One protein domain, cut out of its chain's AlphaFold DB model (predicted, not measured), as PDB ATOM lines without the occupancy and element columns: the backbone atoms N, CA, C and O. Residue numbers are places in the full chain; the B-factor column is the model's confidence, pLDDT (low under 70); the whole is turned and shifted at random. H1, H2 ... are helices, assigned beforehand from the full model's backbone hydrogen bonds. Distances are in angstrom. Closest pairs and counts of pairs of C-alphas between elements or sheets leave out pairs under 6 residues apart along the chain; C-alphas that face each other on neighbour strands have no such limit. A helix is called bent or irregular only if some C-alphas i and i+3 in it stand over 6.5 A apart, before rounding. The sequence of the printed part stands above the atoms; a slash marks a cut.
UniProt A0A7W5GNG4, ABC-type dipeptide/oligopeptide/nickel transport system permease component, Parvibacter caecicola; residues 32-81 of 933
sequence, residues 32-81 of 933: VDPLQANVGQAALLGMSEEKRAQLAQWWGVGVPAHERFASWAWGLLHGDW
ATOM      1  N   VAL A  32      41.739 -33.002   7.101       74.12
ATOM      2  CA  VAL A  32      41.092 -31.690   7.197       74.12
ATOM      3  C   VAL A  32      39.701 -31.769   6.571       74.12
ATOM      4  O   VAL A  32      39.569 -31.764   5.349       74.12
ATOM      5  N   ASP A  33      38.658 -31.792   7.402       71.12
ATOM      6  CA  ASP A  33      37.281 -31.610   6.936       71.12
ATOM      7  C   ASP A  33      37.149 -30.221   6.265       71.12
ATOM      8  O   ASP A  33      37.340 -29.190   6.926       71.12
ATOM      9  N   PRO A  34      36.838 -30.156   4.956       67.00
ATOM     10  CA  PRO A  34      36.784 -28.901   4.220       67.00
ATOM     11  C   PRO A  34      35.582 -28.035   4.618       67.00
ATOM     12  O   PRO A  34      35.634 -26.818   4.437       67.00
ATOM     13  N   LEU A  35      34.526 -28.606   5.210       66.81
ATOM     14  CA  LEU A  35      33.455 -27.818   5.816       66.81
ATOM     15  C   LEU A  35      33.978 -27.129   7.082       66.81
ATOM     16  O   LEU A  35      33.803 -25.919   7.221       66.81
ATOM     17  N   GLN A  36      34.681 -27.856   7.962       65.50
ATOM     18  CA  GLN A  36      35.301 -27.283   9.171       65.50
ATOM     19  C   GLN A  36      36.307 -26.178   8.842       65.50
ATOM     20  O   GLN A  36      36.292 -25.133   9.492       65.50
ATOM     21  N   ALA A  37      37.119 -26.362   7.802       68.62
ATOM     22  CA  ALA A  37      38.120 -25.379   7.402       68.62
ATOM     23  C   ALA A  37      37.518 -24.093   6.794       68.62
ATOM     24  O   ALA A  37      37.930 -22.996   7.172       68.62
ATOM     25  N   ASN A  38      36.520 -24.203   5.904       64.50
ATOM     26  CA  ASN A  38      35.954 -23.034   5.210       64.50
ATOM     27  C   ASN A  38      34.848 -22.316   6.003       64.50
ATOM     28  O   ASN A  38      34.742 -21.094   5.921       64.50
ATOM     29  N   VAL A  39      34.018 -23.046   6.758       66.38
ATOM     30  CA  VAL A  39      32.927 -22.464   7.569       66.38
ATOM     31  C   VAL A  39      33.429 -22.033   8.952       66.38
ATOM     32  O   VAL A  39      32.911 -21.076   9.527       66.38
ATOM     33  N   GLY A  40      34.453 -22.707   9.482       62.00
ATOM     34  CA  GLY A  40      34.987 -22.473  10.820       62.00
ATOM     35  C   GLY A  40      34.130 -23.099  11.927       62.00
ATOM     36  O   GLY A  40      32.900 -23.158  11.847       62.00
ATOM     37  N   GLN A  41      34.794 -23.539  13.001       59.28
ATOM     38  CA  GLN A  41      34.187 -24.309  14.096       59.28
ATOM     39  C   GLN A  41      32.911 -23.662  14.665       59.28
ATOM     40  O   GLN A  41      31.907 -24.339  14.870       59.28
ATOM     41  N   ALA A  42      32.937 -22.343  14.888       56.88
ATOM     42  CA  ALA A  42      31.843 -21.607  15.521       56.88
ATOM     43  C   ALA A  42      30.564 -21.569  14.665       56.88
ATOM     44  O   ALA A  42      29.479 -21.862  15.166       56.88
ATOM     45  N   ALA A  43      30.677 -21.256  13.370       61.34
ATOM     46  CA  ALA A  43      29.512 -21.201  12.489       61.34
ATOM     47  C   ALA A  43      28.962 -22.605  12.187       61.34
ATOM     48  O   ALA A  43      27.748 -22.771  12.088       61.34
ATOM     49  N   LEU A  44      29.818 -23.632  12.133       62.50
ATOM     50  CA  LEU A  44      29.377 -25.024  12.017       62.50
ATOM     51  C   LEU A  44      28.595 -25.503  13.238       62.50
ATOM     52  O   LEU A  44      27.532 -26.103  13.067       62.50
ATOM     53  N   LEU A  45      29.069 -25.199  14.452       62.28
ATOM     54  CA  LEU A  45      28.347 -25.495  15.694       62.28
ATOM     55  C   LEU A  45      26.954 -24.839  15.711       62.28
ATOM     56  O   LEU A  45      26.005 -25.469  16.169       62.28
ATOM     57  N   GLY A  46      26.811 -23.643  15.128       66.81
ATOM     58  CA  GLY A  46      25.527 -22.956  14.940       66.81
ATOM     59  C   GLY A  46      24.640 -23.465  13.788       66.81
ATOM     60  O   GLY A  46      23.470 -23.092  13.726       66.81
ATOM     61  N   MET A  47      25.140 -24.303  12.869       72.94
ATOM     62  CA  MET A  47      24.317 -24.890  11.797       72.94
ATOM     63  C   MET A  47      23.526 -26.109  12.276       72.94
ATOM     64  O   MET A  47      24.064 -26.963  12.982       72.94
ATOM     65  N   SER A  48      22.278 -26.229  11.811       79.56
ATOM     66  CA  SER A  48      21.438 -27.411  12.020       79.56
ATOM     67  C   SER A  48      22.049 -28.669  11.395       79.56
ATOM     68  O   SER A  48      22.682 -28.628  10.337       79.56
ATOM     69  N   GLU A  49      21.835 -29.808  12.052       75.88
ATOM     70  CA  GLU A  49      22.432 -31.096  11.686       75.88
ATOM     71  C   GLU A  49      22.040 -31.548  10.269       75.88
ATOM     72  O   GLU A  49      22.902 -31.953   9.491       75.88
ATOM     73  N   GLU A  50      20.780 -31.337   9.875       74.50
ATOM     74  CA  GLU A  50      20.284 -31.568   8.509       74.50
ATOM     75  C   GLU A  50      21.092 -30.807   7.447       74.50
ATOM     76  O   GLU A  50      21.404 -31.348   6.386       74.50
ATOM     77  N   LYS A  51      21.484 -29.557   7.732       69.56
ATOM     78  CA  LYS A  51      22.250 -28.726   6.797       69.56
ATOM     79  C   LYS A  51      23.707 -29.182   6.699       69.56
ATOM     80  O   LYS A  51      24.284 -29.136   5.614       69.56
ATOM     81  N   ARG A  52      24.284 -29.693   7.796       68.12
ATOM     82  CA  ARG A  52      25.592 -30.373   7.769       68.12
ATOM     83  C   ARG A  52      25.520 -31.669   6.950       68.12
ATOM     84  O   ARG A  52      26.409 -31.915   6.143       68.12
ATOM     85  N   ALA A  53      24.446 -32.449   7.091       69.56
ATOM     86  CA  ALA A  53      24.234 -33.687   6.336       69.56
ATOM     87  C   ALA A  53      24.050 -33.442   4.825       69.56
ATOM     88  O   ALA A  53      24.671 -34.133   4.016       69.56
ATOM     89  N   GLN A  54      23.275 -32.424   4.433       68.69
ATOM     90  CA  GLN A  54      23.133 -32.002   3.029       68.69
ATOM     91  C   GLN A  54      24.479 -31.585   2.417       68.69
ATOM     92  O   GLN A  54      24.808 -31.992   1.303       68.69
ATOM     93  N   LEU A  55      25.293 -30.823   3.158       66.75
ATOM     94  CA  LEU A  55      26.642 -30.455   2.722       66.75
ATOM     95  C   LEU A  55      27.559 -31.685   2.609       66.75
ATOM     96  O   LEU A  55      28.249 -31.830   1.604       66.75
ATOM     97  N   ALA A  56      27.534 -32.614   3.569       67.69
ATOM     98  CA  ALA A  56      28.320 -33.849   3.498       67.69
ATOM     99  C   ALA A  56      27.944 -34.727   2.284       67.69
ATOM    100  O   ALA A  56      28.825 -35.291   1.632       67.69
ATOM    101  N   GLN A  57      26.656 -34.798   1.924       68.19
ATOM    102  CA  GLN A  57      26.214 -35.462   0.693       68.19
ATOM    103  C   GLN A  57      26.724 -34.753  -0.569       68.19
ATOM    104  O   GLN A  57      27.173 -35.428  -1.494       68.19
ATOM    105  N   TRP A  58      26.733 -33.414  -0.601       62.91
ATOM    106  CA  TRP A  58      27.273 -32.639  -1.731       62.91
ATOM    107  C   TRP A  58      28.778 -32.883  -1.959       62.91
ATOM    108  O   TRP A  58      29.224 -32.953  -3.100       62.91
ATOM    109  N   TRP A  59      29.549 -33.122  -0.891       64.75
ATOM    110  CA  TRP A  59      30.962 -33.533  -0.964       64.75
ATOM    111  C   TRP A  59      31.177 -35.028  -1.292       64.75
ATOM    112  O   TRP A  59      32.314 -35.504  -1.315       64.75
ATOM    113  N   GLY A  60      30.114 -35.801  -1.545       67.12
ATOM    114  CA  GLY A  60      30.215 -37.226  -1.874       67.12
ATOM    115  C   GLY A  60      30.736 -38.090  -0.718       67.12
ATOM    116  O   GLY A  60      31.444 -39.076  -0.945       67.12
ATOM    117  N   VAL A  61      30.432 -37.729   0.532       67.31
ATOM    118  CA  VAL A  61      30.762 -38.564   1.698       67.31
ATOM    119  C   VAL A  61      29.979 -39.880   1.608       67.31
ATOM    120  O   VAL A  61      28.754 -39.883   1.545       67.31
ATOM    121  N   GLY A  62      30.703 -41.004   1.565       70.38
ATOM    122  CA  GLY A  62      30.150 -42.348   1.341       70.38
ATOM    123  C   GLY A  62      30.246 -42.861  -0.104       70.38
ATOM    124  O   GLY A  62      30.122 -44.065  -0.316       70.38
ATOM    125  N   VAL A  63      30.534 -42.000  -1.087       80.19
ATOM    126  CA  VAL A  63      30.734 -42.403  -2.492       80.19
ATOM    127  C   VAL A  63      32.152 -42.978  -2.686       80.19
ATOM    128  O   VAL A  63      33.115 -42.376  -2.192       80.19
ATOM    129  N   PRO A  64      32.335 -44.101  -3.413       86.88
ATOM    130  CA  PRO A  64      33.654 -44.668  -3.697       86.88
ATOM    131  C   PRO A  64      34.619 -43.666  -4.344       86.88
ATOM    132  O   PRO A  64      34.276 -42.950  -5.282       86.88
ATOM    133  N   ALA A  65      35.874 -43.647  -3.885       84.69
ATOM    134  CA  ALA A  65      36.852 -42.634  -4.301       84.69
ATOM    135  C   ALA A  65      37.106 -42.581  -5.824       84.69
ATOM    136  O   ALA A  65      37.438 -41.518  -6.344       84.69
ATOM    137  N   HIS A  66      36.922 -43.696  -6.540       86.88
ATOM    138  CA  HIS A  66      37.070 -43.753  -7.996       86.88
ATOM    139  C   HIS A  66      35.878 -43.131  -8.747       86.88
ATOM    140  O   HIS A  66      36.086 -42.487  -9.770       86.88
ATOM    141  N   GLU A  67      34.654 -43.246  -8.219       87.25
ATOM    142  CA  GLU A  67      33.473 -42.549  -8.748       87.25
ATOM    143  C   GLU A  67      33.597 -41.039  -8.522       87.25
ATOM    144  O   GLU A  67      33.399 -40.263  -9.454       87.25
ATOM    145  N   ARG A  68      34.033 -40.618  -7.322       86.56
ATOM    146  CA  ARG A  68      34.314 -39.200  -7.017       86.56
ATOM    147  C   ARG A  68      35.415 -38.615  -7.905       86.56
ATOM    148  O   ARG A  68      35.325 -37.462  -8.316       86.56
ATOM    149  N   PHE A  69      36.454 -39.397  -8.211       89.25
ATOM    150  CA  PHE A  69      37.490 -38.987  -9.161       89.25
ATOM    151  C   PHE A  69      36.924 -38.852 -10.578       89.25
ATOM    152  O   PHE A  69      37.220 -37.872 -11.257       89.25
ATOM    153  N   ALA A  70      36.096 -39.804 -11.019       89.81
ATOM    154  CA  ALA A  70      35.486 -39.776 -12.343       89.81
ATOM    155  C   ALA A  70      34.535 -38.580 -12.520       89.81
ATOM    156  O   ALA A  70      34.612 -37.907 -13.545       89.81
ATOM    157  N   SER A  71      33.693 -38.267 -11.528       87.19
ATOM    158  CA  SER A  71      32.797 -37.105 -11.584       87.19
ATOM    159  C   SER A  71      33.564 -35.778 -11.550       87.19
ATOM    160  O   SER A  71      33.283 -34.900 -12.366       87.19
ATOM    161  N   TRP A  72      34.581 -35.651 -10.692       88.94
ATOM    162  CA  TRP A  72      35.450 -34.469 -10.641       88.94
ATOM    163  C   TRP A  72      36.236 -34.261 -11.944       88.94
ATOM    164  O   TRP A  72      36.238 -33.163 -12.500       88.94
ATOM    165  N   ALA A  73      36.855 -35.316 -12.481       89.81
ATOM    166  CA  ALA A  73      37.583 -35.249 -13.746       89.81
ATOM    167  C   ALA A  73      36.653 -34.944 -14.935       89.81
ATOM    168  O   ALA A  73      37.043 -34.218 -15.849       89.81
ATOM    169  N   TRP A  74      35.416 -35.456 -14.919       91.88
ATOM    170  CA  TRP A  74      34.407 -35.142 -15.930       91.88
ATOM    171  C   TRP A  74      33.977 -33.672 -15.882       91.88
ATOM    172  O   TRP A  74      33.960 -33.023 -16.927       91.88
ATOM    173  N   GLY A  75      33.701 -33.128 -14.690       89.38
ATOM    174  CA  GLY A  75      33.412 -31.701 -14.501       89.38
ATOM    175  C   GLY A  75      34.554 -30.816 -15.003       89.38
ATOM    176  O   GLY A  75      34.337 -29.931 -15.833       89.38
ATOM    177  N   LEU A  76      35.792 -31.142 -14.617       89.81
ATOM    178  CA  LEU A  76      36.988 -30.389 -14.995       89.81
ATOM    179  C   LEU A  76      37.211 -30.333 -16.517       89.81
ATOM    180  O   LEU A  76      37.625 -29.296 -17.038       89.81
ATOM    181  N   LEU A  77      36.886 -31.415 -17.238       90.25
ATOM    182  CA  LEU A  77      36.906 -31.468 -18.708       90.25
ATOM    183  C   LEU A  77      35.795 -30.634 -19.373       90.25
ATOM    184  O   LEU A  77      35.961 -30.226 -20.521       90.25
ATOM    185  N   HIS A  78      34.694 -30.359 -18.669       91.12
ATOM    186  CA  HIS A  78      33.591 -29.504 -19.132       91.12
ATOM    187  C   HIS A  78      33.713 -28.044 -18.660       91.12
ATOM    188  O   HIS A  78      32.858 -27.223 -18.986       91.12
ATOM    189  N   GLY A  79      34.774 -27.703 -17.920       88.44
ATOM    190  CA  GLY A  79      35.008 -26.363 -17.374       88.44
ATOM    191  C   GLY A  79      34.413 -26.120 -15.983       88.44
ATOM    192  O   GLY A  79      34.657 -25.059 -15.414       88.44
ATOM    193  N   ASP A  80      33.711 -27.094 -15.394       89.62
ATOM    194  CA  ASP A  80      33.316 -27.035 -13.984       89.62
ATOM    195  C   ASP A  80      34.496 -27.448 -13.096       89.62
ATOM    196  O   ASP A  80      34.819 -28.625 -12.933       89.62
ATOM    197  N   TRP A  81      35.186 -26.442 -12.564       88.38
ATOM    198  CA  TRP A  81      36.323 -26.612 -11.657       88.38
ATOM    199  C   TRP A  81      35.899 -26.494 -10.180       88.38
ATOM    200  O   TRP A  81      36.752 -26.452  -9.292       88.38
TER     201      TRP A  81
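Overview. This is residues 32 to 81 of the 933 residues of the protein "ABC-type dipeptide/oligopeptide/nickel transport system permease component" of Parvibacter caecicola (UniProt A0A7W5GNG4). The model is a loose, open U of four helices: H3 makes the base, the short H1 and H2 gather beside it at one end, and H4 makes the other arm, with an empty gap between the two arms. H1 and H2 fold back over H3 without tight packing, and the link of residues 59 to 64 leads across to H4, the longest helix. The printed part has 50 residues with four named helices, in the order H1, H2, H3, H4, and no named strand. The class is all helix, and 36 of the 50 residues are in named helices. The whole is loose, with a radius of gyration of the C-alphas of 13.2 A, and elongated, spanning 36 by 20 by 18 A.

Along the chain. Start at Val 32, the first printed residue, and go two residues on to C-alpha 34 at (36.784, -28.901, 4.220), where H1 begins. H1 holds residues 34 to 39, Pro 34 to Val 39, and measures 8.2 A from first to last C-alpha. After Gly 40 comes H2, residues 41 to 46, 8.8 A long; look at its x values, which fall from 34.187 at C-alpha 41 to 25.527 at C-alpha 46. Pass Met 47 and Ser 48 and find C-alpha 49 at (22.432, -31.096, 11.686), where H3 begins. H3 holds residues 49 to 58, 14.3 A from first to last C-alpha, and its z values fall to -1.731 at C-alpha 58. Six residues, 59 to 64, lie between H3 and H4; go past Pro 64 to Ala 65, where H4 begins. It holds residues 65 to 78, 20.1 A from first to last C-alpha, and ends with C-alpha 78 at (33.591, -29.504, -19.132). Residues 79 to 81 follow it. No helix is bent or irregular.

Arrangement. Begin with H1 and look from it to H2, which it is near. The two are close but not clearly touching, with 2 pairs of C-alphas within 8 A; the closest are those of Gln 36 and Leu 44, 6.9 A apart. Their lines are only just about perpendicular, at 72 degrees. Next compare H1 with H3: they are close but not clearly touching, and their closest C-alphas, of Leu 35 and Leu 55, are 7.9 A apart. They stand at a steep tilt of 54 degrees and run opposite ways. H2 and H3 are close but not clearly touching too, with the C-alphas of Leu 44 and Arg 52 the closest at 7.8 A. They stand at a steep tilt of 60 degrees, opposite ways. H4 is apart from H1, from H2 and from H3. In H1, H2, H3 and H4 every pair of O of residue i and N of residue i+4 is within hydrogen-bond range.

Size, cuts and confidence. The two C-alphas farthest apart are those of Gly 46 and Leu 77, at 36.5 A, while the C-alphas of Val 32 and Trp 81, the first and last printed, are 20.1 A apart. The printed part has no cut. The links from H1 to H2 and from H2 to H3 are tight, the link from H3 to H4 is short, and no link is long. Two stretches stand free: residues 62 to 67, of which 65 to 67 belong to H4, and residues 74 to 79, of which 74 to 78 belong to H4. Look at the B-factor column for the pLDDT, whose mean over the printed part is 75.3. It is under 70 at 24 residues, namely 34 to 46 and 51 to 61. The mean is 66 for H1, 62 for H2 and 69 for H3, but 89 for H4.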